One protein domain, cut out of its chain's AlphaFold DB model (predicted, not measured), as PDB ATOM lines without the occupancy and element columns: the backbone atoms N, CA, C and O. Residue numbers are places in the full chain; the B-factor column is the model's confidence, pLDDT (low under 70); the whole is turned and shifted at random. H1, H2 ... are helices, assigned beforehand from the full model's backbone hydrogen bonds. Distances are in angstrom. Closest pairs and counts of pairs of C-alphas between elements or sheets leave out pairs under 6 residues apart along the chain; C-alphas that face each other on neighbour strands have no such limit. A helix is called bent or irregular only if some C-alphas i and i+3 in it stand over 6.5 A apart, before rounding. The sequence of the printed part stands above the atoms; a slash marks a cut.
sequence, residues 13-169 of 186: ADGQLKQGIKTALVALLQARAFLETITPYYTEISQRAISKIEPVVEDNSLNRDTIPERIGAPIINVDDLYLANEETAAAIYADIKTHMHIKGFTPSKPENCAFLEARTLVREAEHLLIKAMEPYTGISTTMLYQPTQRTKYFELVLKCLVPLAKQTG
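What this domain is: This is residues 13 to 169 of the 186 residues of an uncharacterized protein of Alteromonas macleodii (UniProt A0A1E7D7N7). A long rod is built along one bent helix, H1: H4 packs along its first arm, H3 crosses its second arm, and H5 lies near H4 toward the end where the printed part begins. At the other end, beyond the small H2, residues 63 to 69 stick out as a loop. The printed part has 157 residues with five named helices, H1 to H5 in order, and no named strand, all helix in class. It is loose, with a radius of gyration of the C-alphas of 21.0 A and spans of 74 by 34 by 23 A.

How they stand to each other: H1, residues 19 to 53, is the hub; by its hydrogen bonds it was assigned as one helix, but it is bent, with C-alphas 37 and 40 6.9 A apart. Its arms, H1a (residues 19 to 37) and H1b (residues 40 to 53), stand at a steep tilt of 41 degrees. H1a touches H4, residues 114 to 137, opposite ways at a shallow tilt of 29 degrees; the closest C-alphas, of Leu 28 and Ala 125, are 4.7 A apart. H1b touches H3, residues 86 to 102, opposite ways at a steep tilt of 41 degrees; the closest C-alphas, of Ala 49 and Ile 92, are 5.8 A apart. With residues 46 to 50 alone, H1b only just touches H2, residues 78 to 83, with 3 pairs of C-alphas within 8 A, the closest those of Ser 46 and Val 78 at 6.5 A. H5, residues 147 to 167, is close to but not clearly touching H1a, the closest C-alphas being those of Leu 25 and Leu 161 at 7.7 A. Every O i to N i+4 pair is within hydrogen-bond range in H1a, H1b and H3, against 18 of 20 in H4, 16 of 17 in H5 and 0 of 2 in H2, where 2 of 3 O i to N i+3 pairs are.

Where its parts are: H1a begins at C-alpha 19 (24.724, 193.614, -27.878) and is 26.8 A long; H1b is 20.1 A, H3 24.3 A, H4 32.9 A. H5, 30.4 A, ends at C-alpha 167 (14.753, 202.011, -19.345).

The domain as a whole: The C-alphas farthest apart, of Asp 14 and Thr 66, are 75.3 A apart. The links H1 to H2 and H3 to H4 are long, and the printed part has no cut. Residues 60 to 71 and 169 have pLDDT under 70.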
ATOM      1  N   ALA A  13      20.100 199.599 -30.414       83.56
ATOM      2  CA  ALA A  13      19.668 198.876 -31.602       83.56
ATOM      3  C   ALA A  13      18.293 198.280 -31.272       83.56
ATOM      4  O   ALA A  13      18.145 197.632 -30.238       83.56
ATOM      5  N   ASP A  14      17.281 198.581 -32.086       82.38
ATOM      6  CA  ASP A  14      15.900 198.108 -31.895       82.38
ATOM      7  C   ASP A  14      15.310 198.423 -30.504       82.38
ATOM      8  O   ASP A  14      14.574 197.639 -29.912       82.38
ATOM      9  N   GLY A  15      15.666 199.589 -29.949       77.94
ATOM     10  CA  GLY A  15      15.216 200.021 -28.620       77.94
ATOM     11  C   GLY A  15      15.919 199.332 -27.446       77.94
ATOM     12  O   GLY A  15      15.578 199.609 -26.301       77.94
ATOM     13  N   GLN A  16      16.919 198.483 -27.699       82.19
ATOM     14  CA  GLN A  16      17.752 197.838 -26.681       82.19
ATOM     15  C   GLN A  16      19.204 198.301 -26.769       82.19
ATOM     16  O   GLN A  16      19.655 198.756 -27.815       82.19
ATOM     17  N   LEU A  17      19.971 198.167 -25.684       86.19
ATOM     18  CA  LEU A  17      21.421 198.374 -25.745       86.19
ATOM     19  C   LEU A  17      22.050 197.458 -26.798       86.19
ATOM     20  O   LEU A  17      21.784 196.255 -26.816       86.19
ATOM     21  N   LYS A  18      22.939 198.015 -27.629       90.56
ATOM     22  CA  LYS A  18      23.718 197.222 -28.588       90.56
ATOM     23  C   LYS A  18      24.381 196.045 -27.883       90.56
ATOM     24  O   LYS A  18      24.987 196.212 -26.823       90.56
ATOM     25  N   GLN A  19      24.319 194.870 -28.507       87.56
ATOM     26  CA  GLN A  19      24.724 193.614 -27.878       87.56
ATOM     27  C   GLN A  19      26.152 193.653 -27.309       87.56
ATOM     28  O   GLN A  19      26.373 193.182 -26.200       87.56
ATOM     29  N   GLY A  20      27.108 194.272 -28.012       89.81
ATOM     30  CA  GLY A  20      28.482 194.430 -27.511       89.81
ATOM     31  C   GLY A  20      28.574 195.263 -26.226       89.81
ATOM     32  O   GLY A  20      29.272 194.876 -25.291       89.81
ATOM     33  N   ILE A  21      27.815 196.361 -26.145       92.31
ATOM     34  CA  ILE A  21      27.744 197.231 -24.960       92.31
ATOM     35  C   ILE A  21      27.052 196.497 -23.812       92.31
ATOM     36  O   ILE A  21      27.551 196.502 -22.690       92.31
ATOM     37  N   LYS A  22      25.927 195.826 -24.095       90.81
ATOM     38  CA  LYS A  22      25.181 195.031 -23.111       90.81
ATOM     39  C   LYS A  22      26.064 193.949 -22.488       90.81
ATOM     40  O   LYS A  22      26.168 193.888 -21.267       90.81
ATOM     41  N   THR A  23      26.718 193.128 -23.309       90.88
ATOM     42  CA  THR A  23      27.599 192.050 -22.836       90.88
ATOM     43  C   THR A  23      28.744 192.598 -21.987       90.88
ATOM     44  O   THR A  23      28.996 192.081 -20.902       90.88
ATOM     45  N   ALA A  24      29.404 193.671 -22.435       94.19
ATOM     46  CA  ALA A  24      30.510 194.267 -21.692       94.19
ATOM     47  C   ALA A  24      30.065 194.900 -20.361       94.19
ATOM     48  O   ALA A  24      30.749 194.759 -19.348       94.19
ATOM     49  N   LEU A  25      28.899 195.555 -20.342       93.44
ATOM     50  CA  LEU A  25      28.311 196.121 -19.129       93.44
ATOM     51  C   LEU A  25      27.985 195.028 -18.106       93.44
ATOM     52  O   LEU A  25      28.362 195.150 -16.944       93.44
ATOM     53  N   VAL A  26      27.312 193.956 -18.535       90.94
ATOM     54  CA  VAL A  26      26.968 192.825 -17.659       90.94
ATOM     55  C   VAL A  26      28.232 192.170 -17.104       90.94
ATOM     56  O   VAL A  26      28.319 191.974 -15.894       90.94
ATOM     57  N   ALA A  27      29.234 191.915 -17.951       91.75
ATOM     58  CA  ALA A  27      30.507 191.337 -17.526       91.75
ATOM     59  C   ALA A  27      31.205 192.198 -16.460       91.75
ATOM     60  O   ALA A  27      31.657 191.670 -15.445       91.75
ATOM     61  N   LEU A  28      31.250 193.526 -16.640       94.69
ATOM     62  CA  LEU A  28      31.875 194.424 -15.664       94.69
ATOM     63  C   LEU A  28      31.131 194.427 -14.328       94.69
ATOM     64  O   LEU A  28      31.763 194.383 -13.272       94.69
ATOM     65  N   LEU A  29      29.800 194.482 -14.365       92.62
ATOM     66  CA  LEU A  29      28.983 194.478 -13.155       92.62
ATOM     67  C   LEU A  29      29.129 193.162 -12.380       92.62
ATOM     68  O   LEU A  29      29.311 193.194 -11.166       92.62
ATOM     69  N   GLN A  30      29.125 192.022 -13.074       90.75
ATOM     70  CA  GLN A  30      29.335 190.707 -12.463       90.75
ATOM     71  C   GLN A  30      30.743 190.563 -11.876       90.75
ATOM     72  O   GLN A  30      30.887 190.124 -10.737       90.75
ATOM     73  N   ALA A  31      31.776 190.987 -12.609       93.06
ATOM     74  CA  ALA A  31      33.154 190.943 -12.129       93.06
ATOM     75  C   ALA A  31      33.347 191.801 -10.868       93.06
ATOM     76  O   ALA A  31      33.983 191.362  -9.910       93.06
ATOM     77  N   ARG A  32      32.766 193.011 -10.839       94.06
ATOM     78  CA  ARG A  32      32.817 193.899  -9.666       94.06
ATOM     79  C   ARG A  32      32.052 193.328  -8.479       94.06
ATOM     80  O   ARG A  32      32.598 193.333  -7.383       94.06
ATOM     81  N   ALA A  33      30.853 192.789  -8.698       91.50
ATOM     82  CA  ALA A  33      30.071 192.145  -7.643       91.50
ATOM     83  C   ALA A  33      30.811 190.935  -7.044       91.50
ATOM     84  O   ALA A  33      30.833 190.746  -5.825       91.50
ATOM     85  N   PHE A  34      31.476 190.136  -7.884       90.75
ATOM     86  CA  PHE A  34      32.303 189.029  -7.415       90.75
ATOM     87  C   PHE A  34      33.505 189.519  -6.601       90.75
ATOM     88  O   PHE A  34      33.744 189.007  -5.508       90.75
ATOM     89  N   LEU A  35      34.217 190.548  -7.082       93.75
ATOM     90  CA  LEU A  35      35.335 191.150  -6.350       93.75
ATOM     91  C   LEU A  35      34.887 191.721  -4.990       93.75
ATOM     92  O   LEU A  35      35.557 191.519  -3.978       93.75
ATOM     93  N   GLU A  36      33.741 192.394  -4.945       93.62
ATOM     94  CA  GLU A  36      33.142 192.915  -3.712       93.62
ATOM     95  C   GLU A  36      32.788 191.787  -2.733       93.62
ATOM     96  O   GLU A  36      33.045 191.903  -1.538       93.62
ATOM     97  N   THR A  37      32.306 190.650  -3.242       92.69
ATOM     98  CA  THR A  37      31.989 189.466  -2.428       92.69
ATOM     99  C   THR A  37      33.238 188.816  -1.824       92.69
ATOM    100  O   THR A  37      33.217 188.398  -0.669       92.69
ATOM    101  N   ILE A  38      34.330 188.703  -2.586       93.62
ATOM    102  CA  ILE A  38      35.554 188.007  -2.151       93.62
ATOM    103  C   ILE A  38      36.458 188.878  -1.258       93.62
ATOM    104  O   ILE A  38      37.202 188.345  -0.432       93.62
ATOM    105  N   THR A  39      36.393 190.210  -1.384       94.75
ATOM    106  CA  THR A  39      37.302 191.155  -0.699       94.75
ATOM    107  C   THR A  39      37.284 191.055   0.834       94.75
ATOM    108  O   THR A  39      38.370 190.997   1.418       94.75
ATOM    109  N   PRO A  40      36.122 190.989   1.519       95.12
ATOM    110  CA  PRO A  40      36.086 190.861   2.976       95.12
ATOM    111  C   PRO A  40      36.788 189.592   3.468       95.12
ATOM    112  O   PRO A  40      37.601 189.658   4.388       95.12
ATOM    113  N   TYR A  41      36.547 188.457   2.803       95.06
ATOM    114  CA  TYR A  41      37.178 187.181   3.146       95.06
ATOM    115  C   TYR A  41      38.686 187.217   2.926       95.06
ATOM    116  O   TYR A  41      39.444 186.779   3.787       95.06
ATOM    117  N   TYR A  42      39.125 187.766   1.791       94.94
ATOM    118  CA  TYR A  42      40.546 187.919   1.514       94.94
ATOM    119  C   TYR A  42      41.229 188.799   2.561       94.94
ATOM    120  O   TYR A  42      42.301 188.439   3.037       94.94
ATOM    121  N   THR A  43      40.599 189.907   2.957       94.94
ATOM    122  CA  THR A  43      41.138 190.836   3.963       94.94
ATOM    123  C   THR A  43      41.290 190.154   5.322       94.94
ATOM    124  O   THR A  43      42.369 190.199   5.908       94.94
ATOM    125  N   GLU A  44      40.247 189.461   5.788       95.50
ATOM    126  CA  GLU A  44      40.256 188.696   7.043       95.50
ATOM    127  C   GLU A  44      41.368 187.634   7.047       95.50
ATOM    128  O   GLU A  44      42.193 187.573   7.960       95.50
ATOM    129  N   ILE A  45      41.415 186.806   6.000       95.50
ATOM    130  CA  ILE A  45      42.375 185.703   5.879       95.50
ATOM    131  C   ILE A  45      43.810 186.233   5.802       95.50
ATOM    132  O   ILE A  45      44.699 185.686   6.452       95.50
ATOM    133  N   SER A  46      44.019 187.308   5.043       94.94
ATOM    134  CA  SER A  46      45.306 187.982   4.876       94.94
ATOM    135  C   SER A  46      45.844 188.526   6.194       94.94
ATOM    136  O   SER A  46      46.982 188.236   6.560       94.94
ATOM    137  N   GLN A  47      45.017 189.263   6.940       95.31
ATOM    138  CA  GLN A  47      45.398 189.804   8.245       95.31
ATOM    139  C   GLN A  47      45.734 188.684   9.225       95.31
ATOM    140  O   GLN A  47      46.759 188.730   9.893       95.31
ATOM    141  N   ARG A  48      44.919 187.629   9.260       95.38
ATOM    142  CA  ARG A  48      45.180 186.469  10.112       95.38
ATOM    143  C   ARG A  48      46.488 185.757   9.744       95.38
ATOM    144  O   ARG A  48      47.212 185.341  10.645       95.38
ATOM    145  N   ALA A  49      46.793 185.603   8.454       94.50
ATOM    146  CA  ALA A  49      48.042 184.990   8.002       94.50
ATOM    147  C   ALA A  49      49.261 185.830   8.420       94.50
ATOM    148  O   ALA A  49      50.225 185.279   8.951       94.50
ATOM    149  N   ILE A  50      49.180 187.156   8.265       94.12
ATOM    150  CA  ILE A  50      50.206 188.101   8.728       94.12
ATOM    151  C   ILE A  50      50.379 188.022  10.244       94.12
ATOM    152  O   ILE A  50      51.501 187.847  10.697       94.12
ATOM    153  N   SER A  51      49.304 188.070  11.031       93.00
ATOM    154  CA  SER A  51      49.400 188.004  12.496       93.00
ATOM    155  C   SER A  51      49.924 186.664  13.009       93.00
ATOM    156  O   SER A  51      50.477 186.597  14.096       93.00
ATOM    157  N   LYS A  52      49.731 185.576  12.256       93.19
ATOM    158  CA  LYS A  52      50.238 184.246  12.618       93.19
ATOM    159  C   LYS A  52      51.721 184.089  12.292       93.19
ATOM    160  O   LYS A  52      52.441 183.431  13.036       93.19
ATOM    161  N   ILE A  53      52.144 184.593  11.134       91.62
ATOM    162  CA  ILE A  53      53.502 184.388  10.621       91.62
ATOM    163  C   ILE A  53      54.428 185.521  11.050       91.62
ATOM    164  O   ILE A  53      55.619 185.268  11.141       91.62
ATOM    165  N   GLU A  54      53.904 186.706  11.356       92.00
ATOM    166  CA  GLU A  54      54.623 187.923  11.759       92.00
ATOM    167  C   GLU A  54      55.834 188.203  10.850       92.00
ATOM    168  O   GLU A  54      56.985 188.136  11.295       92.00
ATOM    169  N   PRO A  55      55.595 188.427   9.540       90.81
ATOM    170  CA  PRO A  55      56.663 188.688   8.588       90.81
ATOM    171  C   PRO A  55      57.394 189.991   8.922       90.81
ATOM    172  O   PRO A  55      56.791 190.977   9.350       90.81
ATOM    173  N   VAL A  56      58.695 190.006   8.657       90.50
ATOM    174  CA  VAL A  56      59.546 191.196   8.747       90.50
ATOM    175  C   VAL A  56      60.227 191.442   7.406       90.50
ATOM    176  O   VAL A  56      60.410 190.507   6.622       90.50
ATOM    177  N   VAL A  57      60.585 192.697   7.139       88.25
ATOM    178  CA  VAL A  57      61.391 193.079   5.975       88.25
ATOM    179  C   VAL A  57      62.727 192.343   6.026       88.25
ATOM    180  O   VAL A  57      63.402 192.351   7.054       88.25
ATOM    181  N   GLU A  58      63.092 191.707   4.918       82.94
ATOM    182  CA  GLU A  58      64.358 191.006   4.770       82.94
ATOM    183  C   GLU A  58      65.527 191.996   4.754       82.94
ATOM    184  O   GLU A  58      65.598 192.894   3.913       82.94
ATOM    185  N   ASP A  59      66.472 191.802   5.674       75.50
ATOM    186  CA  ASP A  59      67.753 192.495   5.659       75.50
ATOM    187  C   ASP A  59      68.822 191.610   5.006       75.50
ATOM    188  O   ASP A  59      69.384 190.707   5.627       75.50
ATOM    189  N   ASN A  60      69.116 191.893   3.738       67.50
ATOM    190  CA  ASN A  60      70.124 191.175   2.954       67.50
ATOM    191  C   ASN A  60      71.575 191.455   3.399       67.50
ATOM    192  O   ASN A  60      72.500 190.852   2.857       67.50
ATOM    193  N   SER A  61      71.799 192.388   4.333       63.53
ATOM    194  CA  SER A  61      73.132 192.760   4.826       63.53
ATOM    195  C   SER A  61      73.554 192.016   6.098       63.53
ATOM    196  O   SER A  61      74.744 191.974   6.425       63.53
ATOM    197  N   LEU A  62      72.603 191.394   6.797       58.34
ATOM    198  CA  LEU A  62      72.843 190.619   8.007       58.34
ATOM    199  C   LEU A  62      73.041 189.138   7.659       58.34
ATOM    200  O   LEU A  62      72.182 188.496   7.059       58.34
ATOM    201  N   ASN A  63      74.181 188.571   8.064       52.41
ATOM    202  CA  ASN A  63      74.433 187.134   7.939       52.41
ATOM    203  C   ASN A  63      73.390 186.366   8.769       52.41
ATOM    204  O   ASN A  63      73.414 186.418  10.006       52.41
ATOM    205  N   ARG A  64      72.498 185.634   8.085       55.47
ATOM    206  CA  ARG A  64      71.430 184.821   8.697       55.47
ATOM    207  C   ARG A  64      71.954 183.812   9.729       55.47
ATOM    208  O   ARG A  64      71.235 183.478  10.660       55.47
ATOM    209  N   ASP A  65      73.215 183.396   9.614       56.03
ATOM    210  CA  ASP A  65      73.846 182.410  10.503       56.03
ATOM    211  C   ASP A  65      74.249 182.965  11.884       56.03
ATOM    212  O   ASP A  65      74.609 182.199  12.777       56.03
ATOM    213  N   THR A  66      74.210 184.288  12.081       53.31
ATOM    214  CA  THR A  66      74.727 184.942  13.302       53.31
ATOM    215  C   THR A  66      73.668 185.541  14.220       53.31
ATOM    216  O   THR A  66      74.013 185.970  15.321       53.31
ATOM    217  N   ILE A  67      72.396 185.581  13.812       55.94
ATOM    218  CA  ILE A  67      71.354 186.285  14.568       55.94
ATOM    219  C   ILE A  67      70.136 185.373  14.787       55.94
ATOM    220  O   ILE A  67      69.474 185.003  13.822       55.94
ATOM    221  N   PRO A  68      69.812 185.023  16.047       51.53
ATOM    222  CA  PRO A  68      68.718 184.108  16.383       51.53
ATOM    223  C   PRO A  68      67.312 184.740  16.352       51.53
ATOM    224  O   PRO A  68      66.328 184.039  16.577       51.53
ATOM    225  N   GLU A  69      67.191 186.041  16.082       57.81
ATOM    226  CA  GLU A  69      65.929 186.787  16.153       57.81
ATOM    227  C   GLU A  69      65.515 187.354  14.791       57.81
ATOM    228  O   GLU A  69      66.349 187.716  13.960       57.81
ATOM    229  N   ARG A  70      64.198 187.451  14.573       60.44
ATOM    230  CA  ARG A  70      63.588 188.123  13.417       60.44
ATOM    231  C   ARG A  70      63.862 189.626  13.489       60.44
ATOM    232  O   ARG A  70      63.035 190.392  13.972       60.44
ATOM    233  N   ILE A  71      65.037 190.043  13.034       66.69
ATOM    234  CA  ILE A  71      65.400 191.454  12.924       66.69
ATOM    235  C   ILE A  71      64.848 191.995  11.604       66.69
ATOM    236  O   ILE A  71      65.177 191.492  10.535       66.69
ATOM    237  N   GLY A  72      63.999 193.015  11.689       76.25
ATOM    238  CA  GLY A  72      63.455 193.724  10.534       76.25
ATOM    239  C   GLY A  72      62.217 194.535  10.903       76.25
ATOM    240  O   GLY A  72      61.597 194.316  11.945       76.25
ATOM    241  N   ALA A  73      61.846 195.495  10.054       87.19
ATOM    242  CA  ALA A  73      60.586 196.212  10.229       87.19
ATOM    243  C   ALA A  73      59.410 195.238  10.015       87.19
ATOM    244  O   ALA A  73      59.449 194.465   9.054       87.19
ATOM    245  N   PRO A  74      58.371 195.249  10.867       90.19
ATOM    246  CA  PRO A  74      57.231 194.357  10.702       90.19
ATOM    247  C   PRO A  74      56.464 194.690   9.421       90.19
ATOM    248  O   PRO A  74      56.192 195.854   9.123       90.19
ATOM    249  N   ILE A  75      56.071 193.652   8.688       90.88
ATOM    250  CA  ILE A  75      55.196 193.762   7.524       90.88
ATOM    251  C   ILE A  75      53.757 193.552   7.997       90.88
ATOM    252  O   ILE A  75      53.378 192.465   8.426       90.88
ATOM    253  N   ILE A  76      52.949 194.610   7.922       91.94
ATOM    254  CA  ILE A  76      51.552 194.611   8.391       91.94
ATOM    255  C   ILE A  76      50.529 194.479   7.255       91.94
ATOM    256  O   ILE A  76      49.368 194.163   7.514       91.94
ATOM    257  N   ASN A  77      50.950 194.687   6.002       89.69
ATOM    258  CA  ASN A  77      50.096 194.584   4.820       89.69
ATOM    259  C   ASN A  77      50.580 193.472   3.889       89.69
ATOM    260  O   ASN A  77      51.778 193.309   3.670       89.69
ATOM    261  N   VAL A  78      49.639 192.758   3.265       87.88
ATOM    262  CA  VAL A  78      49.973 191.713   2.279       87.88
ATOM    263  C   VAL A  78      50.646 192.301   1.039       87.88
ATOM    264  O   VAL A  78      51.515 191.661   0.454       87.88
ATOM    265  N   ASP A  79      50.296 193.536   0.679       88.50
ATOM    266  CA  ASP A  79      50.906 194.243  -0.449       88.50
ATOM    267  C   ASP A  79      52.406 194.513  -0.239       88.50
ATOM    268  O   ASP A  79      53.115 194.704  -1.220       88.50
ATOM    269  N   ASP A  80      52.898 194.461   1.004       91.94
ATOM    270  CA  ASP A  80      54.303 194.685   1.362       91.94
ATOM    271  C   ASP A  80      55.109 193.372   1.477       91.94
ATOM    272  O   ASP A  80      56.301 193.395   1.773       91.94
ATOM    273  N   LEU A  81      54.505 192.206   1.195       90.25
ATOM    274  CA  LEU A  81      55.186 190.901   1.291       90.25
ATOM    275  C   LEU A  81      56.338 190.712   0.304       90.25
ATOM    276  O   LEU A  81      57.151 189.818   0.506       90.25
ATOM    277  N   TYR A  82      56.437 191.540  -0.739       88.56
ATOM    278  CA  TYR A  82      57.599 191.540  -1.637       88.56
ATOM    279  C   TYR A  82      58.894 191.980  -0.937       88.56
ATOM    280  O   TYR A  82      59.971 191.822  -1.502       88.56
ATOM    281  N   LEU A  83      58.784 192.553   0.267       89.19
ATOM    282  CA  LEU A  83      59.907 192.916   1.125       89.19
ATOM    283  C   LEU A  83      60.311 191.786   2.079       89.19
ATOM    284  O   LEU A  83      61.340 191.904   2.736       89.19
ATOM    285  N   ALA A  84      59.500 190.733   2.213       89.50
ATOM    286  CA  ALA A  84      59.837 189.569   3.022       89.50
ATOM    287  C   ALA A  84      60.724 188.606   2.226       89.50
ATOM    288  O   ALA A  84      60.702 188.594   0.996       89.50
ATOM    289  N   ASN A  85      61.425 187.723   2.937       89.31
ATOM    290  CA  ASN A  85      62.107 186.617   2.276       89.31
ATOM    291  C   ASN A  85      61.114 185.669   1.580       89.31
ATOM    292  O   ASN A  85      59.955 185.533   1.990       89.31
ATOM    293  N   GLU A  86      61.599 184.974   0.549       89.19
ATOM    294  CA  GLU A  86      60.778 184.131  -0.324       89.19
ATOM    295  C   GLU A  86      60.025 183.026   0.435       89.19
ATOM    296  O   GLU A  86      58.834 182.827   0.202       89.19
ATOM    297  N   GLU A  87      60.672 182.351   1.390       90.19
ATOM    298  CA  GLU A  87      60.053 181.279   2.183       90.19
ATOM    299  C   GLU A  87      58.881 181.793   3.032       90.19
ATOM    300  O   GLU A  87      57.813 181.177   3.084       90.19
ATOM    301  N   THR A  88      59.053 182.956   3.666       90.75
ATOM    302  CA  THR A  88      58.024 183.595   4.494       90.75
ATOM    303  C   THR A  88      56.861 184.071   3.630       90.75
ATOM    304  O   THR A  88      55.701 183.816   3.961       90.75
ATOM    305  N   ALA A  89      57.156 184.711   2.495       91.38
ATOM    306  CA  ALA A  89      56.135 185.130   1.542       91.38
ATOM    307  C   ALA A  89      55.345 183.920   1.014       91.38
ATOM    308  O   ALA A  89      54.112 183.933   1.023       91.38
ATOM    309  N   ALA A  90      56.032 182.840   0.630       91.38
ATOM    310  CA  ALA A  90      55.415 181.609   0.147       91.38
ATOM    311  C   ALA A  90      54.507 180.959   1.202       91.38
ATOM    312  O   ALA A  90      53.385 180.561   0.880       91.38
ATOM    313  N   ALA A  91      54.943 180.900   2.464       92.81
ATOM    314  CA  ALA A  91      54.140 180.370   3.564       92.81
ATOM    315  C   ALA A  91      52.844 181.173   3.777       92.81
ATOM    316  O   ALA A  91      51.771 180.588   3.944       92.81
ATOM    317  N   ILE A  92      52.920 182.507   3.708       93.62
ATOM    318  CA  ILE A  92      51.747 183.383   3.826       93.62
ATOM    319  C   ILE A  92      50.795 183.178   2.646       93.62
ATOM    320  O   ILE A  92      49.596 182.974   2.850       93.62
ATOM    321  N   TYR A  93      51.304 183.158   1.411       92.31
ATOM    322  CA  TYR A  93      50.469 182.913   0.233       92.31
ATOM    323  C   TYR A  93      49.803 181.533   0.260       92.31
ATOM    324  O   TYR A  93      48.631 181.413  -0.112       92.31
ATOM    325  N   ALA A  94      50.506 180.501   0.733       92.38
ATOM    326  CA  ALA A  94      49.954 179.161   0.889       92.38
ATOM    327  C   ALA A  94      48.816 179.121   1.925       92.38
ATOM    328  O   ALA A  94      47.767 178.521   1.660       92.38
ATOM    329  N   ASP A  95      48.978 179.794   3.071       93.62
ATOM    330  CA  ASP A  95      47.934 179.892   4.099       93.62
ATOM    331  C   ASP A  95      46.695 180.624   3.567       93.62
ATOM    332  O   ASP A  95      45.577 180.108   3.693       93.62
ATOM    333  N   ILE A  96      46.890 181.763   2.889       94.06
ATOM    334  CA  ILE A  96      45.803 182.534   2.273       94.06
ATOM    335  C   ILE A  96      45.034 181.665   1.285       94.06
ATOM    336  O   ILE A  96      43.814 181.532   1.372       94.06
ATOM    337  N   LYS A  97      45.745 181.027   0.357       91.75
ATOM    338  CA  LYS A  97      45.152 180.184  -0.682       91.75
ATOM    339  C   LYS A  97      44.324 179.040  -0.100       91.75
ATOM    340  O   LYS A  97      43.200 178.810  -0.545       91.75
ATOM    341  N   THR A  98      44.854 178.366   0.916       92.06
ATOM    342  CA  THR A  98      44.176 177.255   1.597       92.06
ATOM    343  C   THR A  98      42.854 177.713   2.204       92.06
ATOM    344  O   THR A  98      41.814 177.086   2.011       92.06
ATOM    345  N   HIS A  99      42.857 178.852   2.890       93.69
ATOM    346  CA  HIS A  99      41.667 179.332   3.585       93.69
ATOM    347  C   HIS A  99      40.649 179.988   2.658       93.69
ATOM    348  O   HIS A  99      39.449 179.859   2.895       93.69
ATOM    349  N   MET A 100      41.095 180.605   1.564       93.56
ATOM    350  CA  MET A 100      40.199 181.046   0.494       93.56
ATOM    351  C   MET A 100      39.455 179.855  -0.117       93.56
ATOM    352  O   MET A 100      38.238 179.924  -0.300       93.56
ATOM    353  N   HIS A 101      40.152 178.737  -0.338       91.00
ATOM    354  CA  HIS A 101      39.534 177.508  -0.829       91.00
ATOM    355  C   HIS A 101      38.512 176.935   0.166       91.00
ATOM    356  O   HIS A 101      37.397 176.608  -0.231       91.00
ATOM    357  N   ILE A 102      38.828 176.912   1.470       92.38
ATOM    358  CA  ILE A 102      37.885 176.503   2.533       92.38
ATOM    359  C   ILE A 102      36.616 177.373   2.536       92.38
ATOM    360  O   ILE A 102      35.519 176.874   2.782       92.38
ATOM    361  N   LYS A 103      36.730 178.674   2.235       91.19
ATOM    362  CA  LYS A 103      35.575 179.584   2.103       91.19
ATOM    363  C   LYS A 103      34.787 179.392   0.795       91.19
ATOM    364  O   LYS A 103      33.775 180.062   0.602       91.19
ATOM    365  N   GLY A 104      35.210 178.472  -0.074       91.00
ATOM    366  CA  GLY A 104      34.553 178.141  -1.337       91.00
ATOM    367  C   GLY A 104      35.044 178.948  -2.540       91.00
ATOM    368  O   GLY A 104      34.417 178.889  -3.596       91.00
ATOM    369  N   PHE A 105      36.145 179.696  -2.411       90.88
ATOM    370  CA  PHE A 105      36.745 180.435  -3.522       90.88
ATOM    371  C   PHE A 105      37.860 179.607  -4.159       90.88
ATOM    372  O   PHE A 105      38.988 179.566  -3.666       90.88
ATOM    373  N   THR A 106      37.533 178.947  -5.267       87.69
ATOM    374  CA  THR A 106      38.474 178.101  -6.008       87.69
ATOM    375  C   THR A 106      38.973 178.841  -7.248       87.69
ATOM    376  O   THR A 106      38.145 179.308  -8.031       87.69
ATOM    377  N   PRO A 107      40.298 178.971  -7.438       87.75
ATOM    378  CA  PRO A 107      40.856 179.564  -8.646       87.75
ATOM    379  C   PRO A 107      40.668 178.648  -9.863       87.75
ATOM    380  O   PRO A 107      40.493 177.436  -9.730       87.75
ATOM    381  N   SER A 108      40.774 179.222 -11.060       87.19
ATOM    382  CA  SER A 108      40.738 178.498 -12.336       87.19
ATOM    383  C   SER A 108      41.885 177.497 -12.490       87.19
ATOM    384  O   SER A 108      41.718 176.456 -13.128       87.19
ATOM    385  N   LYS A 109      43.041 177.800 -11.888       85.44
ATOM    386  CA  LYS A 109      44.205 176.915 -11.847       85.44
ATOM    387  C   LYS A 109      44.727 176.759 -10.425       85.44
ATOM    388  O   LYS A 109      44.735 177.746  -9.686       85.44
ATOM    389  N   PRO A 110      45.210 175.563 -10.038       80.69
ATOM    390  CA  PRO A 110      45.675 175.313  -8.686       80.69
ATOM    391  C   PRO A 110      46.741 176.294  -8.234       80.69
ATOM    392  O   PRO A 110      46.719 176.656  -7.079       80.69
ATOM    393  N   GLU A 111      47.662 176.743  -9.079       82.50
ATOM    394  CA  GLU A 111      48.754 177.659  -8.733       82.50
ATOM    395  C   GLU A 111      48.304 179.092  -8.405       82.50
ATOM    396  O   GLU A 111      49.036 179.824  -7.740       82.50
ATOM    397  N   ASN A 112      47.092 179.484  -8.798       83.81
ATOM    398  CA  ASN A 112      46.636 180.865  -8.703       83.81
ATOM    399  C   ASN A 112      46.000 181.204  -7.346       83.81
ATOM    400  O   ASN A 112      45.559 180.350  -6.574       83.81
ATOM    401  N   CYS A 113      45.903 182.506  -7.075       86.62
ATOM    402  CA  CYS A 113      45.115 183.053  -5.976       86.62
ATOM    403  C   CYS A 113      43.747 183.509  -6.502       86.62
ATOM    404  O   CYS A 113      43.684 184.377  -7.374       86.62
ATOM    405  N   ALA A 114      42.656 182.988  -5.932       89.75
ATOM    406  CA  ALA A 114      41.290 183.335  -6.341       89.75
ATOM    407  C   ALA A 114      41.005 184.850  -6.267       89.75
ATOM    408  O   ALA A 114      40.309 185.400  -7.118       89.75
ATOM    409  N   PHE A 115      41.585 185.551  -5.286       92.44
ATOM    410  CA  PHE A 115      41.454 187.005  -5.173       92.44
ATOM    411  C   PHE A 115      42.155 187.751  -6.316       92.44
ATOM    412  O   PHE A 115      41.601 188.696  -6.880       92.44
ATOM    413  N   LEU A 116      43.359 187.315  -6.703       90.12
ATOM    414  CA  LEU A 116      44.077 187.906  -7.835       90.12
ATOM    415  C   LEU A 116      43.358 187.632  -9.158       90.12
ATOM    416  O   LEU A 116      43.260 188.536  -9.985       90.12
ATOM    417  N   GLU A 117      42.791 186.438  -9.338       92.00
ATOM    418  CA  GLU A 117      41.948 186.139 -10.500       92.00
ATOM    419  C   GLU A 117      40.709 187.040 -10.558       92.00
ATOM    420  O   GLU A 117      40.416 187.599 -11.614       92.00
ATOM    421  N   ALA A 118      40.031 187.278  -9.428       92.69
ATOM    422  CA  ALA A 118      38.898 188.205  -9.366       92.69
ATOM    423  C   ALA A 118      39.291 189.633  -9.793       92.69
ATOM    424  O   ALA A 118      38.567 190.287 -10.549       92.69
ATOM    425  N   ARG A 119      40.465 190.122  -9.362       93.56
ATOM    426  CA  ARG A 119      40.994 191.429  -9.797       93.56
ATOM    427  C   ARG A 119      41.302 191.454 -11.293       93.56
ATOM    428  O   ARG A 119      41.032 192.462 -11.950       93.56
ATOM    429  N   THR A 120      41.861 190.374 -11.831       93.00
ATOM    430  CA  THR A 120      42.133 190.235 -13.269       93.00
ATOM    431  C   THR A 120      40.836 190.253 -14.074       93.00
ATOM    432  O   THR A 120      40.738 191.025 -15.023       93.00
ATOM    433  N   LEU A 121      39.808 189.528 -13.630       93.50
ATOM    434  CA  LEU A 121      38.493 189.507 -14.271       93.50
ATOM    435  C   LEU A 121      37.869 190.908 -14.357       93.50
ATOM    436  O   LEU A 121      37.337 191.290 -15.400       93.50
ATOM    437  N   VAL A 122      37.978 191.719 -13.296       95.19
ATOM    438  CA  VAL A 122      37.528 193.123 -13.336       95.19
ATOM    439  C   VAL A 122      38.294 193.913 -14.396       95.19
ATOM    440  O   VAL A 122      37.675 194.627 -15.181       95.19
ATOM    441  N   ARG A 123      39.623 193.776 -14.465       93.31
ATOM    442  CA  ARG A 123      40.449 194.485 -15.459       93.31
ATOM    443  C   ARG A 123      40.096 194.094 -16.894       93.31
ATOM    444  O   ARG A 123      40.062 194.962 -17.767       93.31
ATOM    445  N   GLU A 124      39.828 192.815 -17.134       94.56
ATOM    446  CA  GLU A 124      39.402 192.301 -18.437       94.56
ATOM    447  C   GLU A 124      38.026 192.841 -18.826       94.56
ATOM    448  O   GLU A 124      37.858 193.370 -19.927       94.56
ATOM    449  N   ALA A 125      37.058 192.800 -17.910       95.44
ATOM    450  CA  ALA A 125      35.721 193.326 -18.151       95.44
ATOM    451  C   ALA A 125      35.717 194.851 -18.369       95.44
ATOM    452  O   ALA A 125      35.002 195.366 -19.229       95.44
ATOM    453  N   GLU A 126      36.567 195.579 -17.646       95.50
ATOM    454  CA  GLU A 126      36.809 197.005 -17.871       95.50
ATOM    455  C   GLU A 126      37.332 197.276 -19.286       95.50
ATOM    456  O   GLU A 126      36.835 198.171 -19.971       95.50
ATOM    457  N   HIS A 127      38.304 196.489 -19.750       95.12
ATOM    458  CA  HIS A 127      38.844 196.608 -21.106       95.12
ATOM    459  C   HIS A 127      37.794 196.309 -22.179       95.12
ATOM    460  O   HIS A 127      37.721 197.022 -23.180       95.12
ATOM    461  N   LEU A 128      36.952 195.295 -21.961       95.62
ATOM    462  CA  LEU A 128      35.827 194.991 -22.846       95.62
ATOM    463  C   LEU A 128      34.858 196.172 -22.944       95.62
ATOM    464  O   LEU A 128      34.439 196.526 -24.045       95.62
ATOM    465  N   LEU A 129      34.534 196.811 -21.816       95.94
ATOM    466  CA  LEU A 129      33.626 197.953 -21.811       95.94
ATOM    467  C   LEU A 129      34.241 199.190 -22.469       95.94
ATOM    468  O   LEU A 129      33.540 199.882 -23.203       95.94
ATOM    469  N   ILE A 130      35.536 199.452 -22.264       96.12
ATOM    470  CA  ILE A 130      36.241 200.523 -22.984       96.12
ATOM    471  C   ILE A 130      36.146 200.280 -24.490       96.12
ATOM    472  O   ILE A 130      35.644 201.141 -25.198       96.12
ATOM    473  N   LYS A 131      36.508 199.085 -24.969       95.38
ATOM    474  CA  LYS A 131      36.430 198.738 -26.396       95.38
ATOM    475  C   LYS A 131      35.021 198.868 -26.975       95.38
ATOM    476  O   LYS A 131      34.860 199.349 -28.091       95.38
ATOM    477  N   ALA A 132      33.997 198.448 -26.231       94.81
ATOM    478  CA  ALA A 132      32.609 198.569 -26.671       94.81
ATOM    479  C   ALA A 132      32.143 200.034 -26.759       94.81
ATOM    480  O   ALA A 132      31.296 200.361 -27.588       94.81
ATOM    481  N   MET A 133      32.694 200.908 -25.911       94.69
ATOM    482  CA  MET A 133      32.336 202.324 -25.821       94.69
ATOM    483  C   MET A 133      33.265 203.251 -26.615       94.69
ATOM    484  O   MET A 133      32.913 204.408 -26.841       94.69
ATOM    485  N   GLU A 134      34.425 202.780 -27.063       94.50
ATOM    486  CA  GLU A 134      35.413 203.556 -27.820       94.50
ATOM    487  C   GLU A 134      34.821 204.213 -29.083       94.50
ATOM    488  O   GLU A 134      35.036 205.414 -29.253       94.50
ATOM    489  N   PRO A 135      33.975 203.548 -29.904       92.06
ATOM    490  CA  PRO A 135      33.341 204.194 -31.061       92.06
ATOM    491  C   PRO A 135      32.433 205.382 -30.708       92.06
ATOM    492  O   PRO A 135      32.145 206.216 -31.562       92.06
ATOM    493  N   TYR A 136      31.965 205.448 -29.459       91.12
ATOM    494  CA  TYR A 136      31.004 206.440 -28.966       91.12
ATOM    495  C   TYR A 136      31.658 207.531 -28.119       91.12
ATOM    496  O   TYR A 136      31.151 208.644 -28.026       91.12
ATOM    497  N   THR A 137      32.768 207.205 -27.470       91.12
ATOM    498  CA  THR A 137      33.485 208.114 -26.570       91.12
ATOM    499  C   THR A 137      34.739 208.693 -27.218       91.12
ATOM    500  O   THR A 137      35.225 209.727 -26.773       91.12
ATOM    501  N   GLY A 138      35.281 208.029 -28.244       92.25
ATOM    502  CA  GLY A 138      36.603 208.317 -28.797       92.25
ATOM    503  C   GLY A 138      37.750 208.029 -27.822       92.25
ATOM    504  O   GLY A 138      38.871 208.456 -28.079       92.25
ATOM    505  N   ILE A 139      37.480 207.355 -26.697       92.88
ATOM    506  CA  ILE A 139      38.452 207.066 -25.641       92.88
ATOM    507  C   ILE A 139      38.842 205.594 -25.728       92.88
ATOM    508  O   ILE A 139      38.018 204.708 -25.506       92.88
ATOM    509  N   SER A 140      40.116 205.344 -26.007       93.06
ATOM    510  CA  SER A 140      40.689 204.002 -26.045       93.06
ATOM    511  C   SER A 140      41.359 203.636 -24.716       93.06
ATOM    512  O   SER A 140      41.632 204.486 -23.861       93.06
ATOM    513  N   THR A 141      41.702 202.357 -24.541       89.69
ATOM    514  CA  THR A 141      42.410 201.882 -23.339       89.69
ATOM    515  C   THR A 141      43.758 202.582 -23.138       89.69
ATOM    516  O   THR A 141      44.160 202.817 -21.998       89.69
ATOM    517  N   THR A 142      44.445 202.966 -24.220       90.56
ATOM    518  CA  THR A 142      45.747 203.652 -24.149       90.56
ATOM    519  C   THR A 142      45.631 205.100 -23.668       90.56
ATOM    520  O   THR A 142      46.626 205.719 -23.308       90.56
ATOM    521  N   MET A 143      44.423 205.657 -23.609       90.62
ATOM    522  CA  MET A 143      44.176 206.995 -23.067       90.62
ATOM    523  C   MET A 143      43.842 206.966 -21.567       90.62
ATOM    524  O   MET A 143      43.684 208.018 -20.959       90.62
ATOM    525  N   LEU A 144      43.739 205.776 -20.958       91.81
ATOM    526  CA  LEU A 144      43.273 205.565 -19.580       91.81
ATOM    527  C   LEU A 144      44.322 204.863 -18.697       91.81
ATOM    528  O   LEU A 144      43.980 204.038 -17.847       91.81
ATOM    529  N   TYR A 145      45.607 205.183 -18.887       89.12
ATOM    530  CA  TYR A 145      46.693 204.654 -18.048       89.12
ATOM    531  C   TYR A 145      46.692 205.231 -16.631       89.12
ATOM    532  O   TYR A 145      47.101 204.552 -15.692       89.12
ATOM    533  N   GLN A 146      46.234 206.476 -16.459       91.25
ATOM    534  CA  GLN A 146      46.157 207.088 -15.137       91.25
ATOM    535  C   GLN A 146      44.968 206.507 -14.355       91.25
ATOM    536  O   GLN A 146      43.829 206.616 -14.825       91.25
ATOM    537  N   PRO A 147      45.180 205.951 -13.143       88.94
ATOM    538  CA  PRO A 147      44.107 205.332 -12.364       88.94
ATOM    539  C   PRO A 147      42.918 206.265 -12.110       88.94
ATOM    540  O   PRO A 147      41.769 205.858 -12.241       88.94
ATOM    541  N   THR A 148      43.179 207.540 -11.817       92.06
ATOM    542  CA  THR A 148      42.138 208.547 -11.557       92.06
ATOM    543  C   THR A 148      41.266 208.817 -12.783       92.06
ATOM    544  O   THR A 148      40.041 208.886 -12.670       92.06
ATOM    545  N   GLN A 149      41.873 208.919 -13.969       92.00
ATOM    546  CA  GLN A 149      41.156 209.097 -15.234       92.00
ATOM    547  C   GLN A 149      40.316 207.866 -15.571       92.00
ATOM    548  O   GLN A 149      39.150 207.998 -15.939       92.00
ATOM    549  N   ARG A 150      40.881 206.669 -15.380       93.06
ATOM    550  CA  ARG A 150      40.185 205.396 -15.586       93.06
ATOM    551  C   ARG A 150      38.961 205.267 -14.678       93.06
ATOM    552  O   ARG A 150      37.879 204.939 -15.159       93.06
ATOM    553  N   THR A 151      39.096 205.594 -13.393       92.94
ATOM    554  CA  THR A 151      37.973 205.608 -12.443       92.94
ATOM    555  C   THR A 151      36.877 206.570 -12.890       92.94
ATOM    556  O   THR A 151      35.714 206.176 -12.977       92.94
ATOM    557  N   LYS A 152      37.245 207.806 -13.247       94.12
ATOM    558  CA  LYS A 152      36.293 208.823 -13.710       94.12
ATOM    559  C   LYS A 152      35.580 208.406 -15.000       94.12
ATOM    560  O   LYS A 152      34.380 208.630 -15.135       94.12
ATOM    561  N   TYR A 153      36.296 207.773 -15.929       95.19
ATOM    562  CA  TYR A 153      35.715 207.222 -17.151       95.19
ATOM    563  C   TYR A 153      34.622 206.197 -16.831       95.19
ATOM    564  O   TYR A 153      33.490 206.345 -17.290       95.19
ATOM    565  N   PHE A 154      34.919 205.202 -15.989       95.12
ATOM    566  CA  PHE A 154      33.923 204.194 -15.621       95.12
ATOM    567  C   PHE A 154      32.752 204.778 -14.838       95.12
ATOM    568  O   PHE A 154      31.622 204.348 -15.049       95.12
ATOM    569  N   GLU A 155      32.981 205.767 -13.977       94.06
ATOM    570  CA  GLU A 155      31.902 206.465 -13.277       94.06
ATOM    571  C   GLU A 155      30.913 207.109 -14.265       94.06
ATOM    572  O   GLU A 155      29.703 206.919 -14.141       94.06
ATOM    573  N   LEU A 156      31.417 207.823 -15.277       93.94
ATOM    574  CA  LEU A 156      30.592 208.475 -16.297       93.94
ATOM    575  C   LEU A 156      29.877 207.460 -17.196       93.94
ATOM    576  O   LEU A 156      28.668 207.569 -17.413       93.94
ATOM    577  N   VAL A 157      30.603 206.454 -17.687       93.75
ATOM    578  CA  VAL A 157      30.045 205.413 -18.559       93.75
ATOM    579  C   VAL A 157      28.945 204.638 -17.837       93.75
ATOM    580  O   VAL A 157      27.868 204.448 -18.396       93.75
ATOM    581  N   LEU A 158      29.151 204.247 -16.578       93.50
ATOM    582  CA  LEU A 158      28.137 203.523 -15.807       93.50
ATOM    583  C   LEU A 158      26.930 204.402 -15.459       93.50
ATOM    584  O   LEU A 158      25.798 203.922 -15.545       93.50
ATOM    585  N   LYS A 159      27.139 205.688 -15.139       91.69
ATOM    586  CA  LYS A 159      26.048 206.662 -14.943       91.69
ATOM    587  C   LYS A 159      25.182 206.839 -16.192       91.69
ATOM    588  O   LYS A 159      24.006 207.156 -16.056       91.69
ATOM    589  N   CYS A 160      25.731 206.617 -17.384       90.19
ATOM    590  CA  CYS A 160      24.976 206.634 -18.635       90.19
ATOM    591  C   CYS A 160      24.297 205.282 -18.920       90.19
ATOM    592  O   CYS A 160      23.087 205.221 -19.143       90.19
ATOM    593  N   LEU A 161      25.062 204.190 -18.887       91.19
ATOM    594  CA  LEU A 161      24.609 202.885 -19.363       91.19
ATOM    595  C   LEU A 161      23.635 202.182 -18.417       91.19
ATOM    596  O   LEU A 161      22.714 201.524 -18.891       91.19
ATOM    597  N   VAL A 162      23.802 202.303 -17.095       89.19
ATOM    598  CA  VAL A 162      22.930 201.606 -16.131       89.19
ATOM    599  C   VAL A 162      21.489 202.134 -16.186       89.19
ATOM    600  O   VAL A 162      20.571 201.314 -16.274       89.19
ATOM    601  N   PRO A 163      21.232 203.457 -16.181       88.19
ATOM    602  CA  PRO A 163      19.878 203.971 -16.382       88.19
ATOM    603  C   PRO A 163      19.292 203.591 -17.744       88.19
ATOM    604  O   PRO A 163      18.126 203.208 -17.813       88.19
ATOM    605  N   LEU A 164      20.100 203.631 -18.811       86.31
ATOM    606  CA  LEU A 164      19.660 203.264 -20.158       86.31
ATOM    607  C   LEU A 164      19.272 201.777 -20.248       86.31
ATOM    608  O   LEU A 164      18.231 201.434 -20.803       86.31
ATOM    609  N   ALA A 165      20.052 200.886 -19.630       86.25
ATOM    610  CA  ALA A 165      19.721 199.468 -19.506       86.25
ATOM    611  C   ALA A 165      18.377 199.254 -18.785       86.25
ATOM    612  O   ALA A 165      17.535 198.495 -19.260       86.25
ATOM    613  N   LYS A 166      18.142 199.970 -17.675       84.19
ATOM    614  CA  LYS A 166      16.875 199.902 -16.925       84.19
ATOM    615  C   LYS A 166      15.678 200.367 -17.757       84.19
ATOM    616  O   LYS A 166      14.644 199.714 -17.743       84.19
ATOM    617  N   GLN A 167      15.819 201.471 -18.490       82.69
ATOM    618  CA  GLN A 167      14.753 202.011 -19.345       82.69
ATOM    619  C   GLN A 167      14.395 201.074 -20.505       82.69
ATOM    620  O   GLN A 167      13.245 201.034 -20.928       82.69
ATOM    621  N   THR A 168      15.369 200.311 -20.998       76.81
ATOM    622  CA  THR A 168      15.208 199.375 -22.123       76.81
ATOM    623  C   THR A 168      14.847 197.949 -21.693       76.81
ATOM    624  O   THR A 168      14.807 197.047 -22.527       76.81
ATOM    625  N   GLY A 169      14.578 197.724 -20.398       69.19
ATOM    626  CA  GLY A 169      14.186 196.415 -19.866       69.19
ATOM    627  C   GLY A 169      15.300 195.365 -19.893       69.19
ATOM    628  O   GLY A 169      15.019 194.169 -19.869       69.19
TER     629      GLY A 169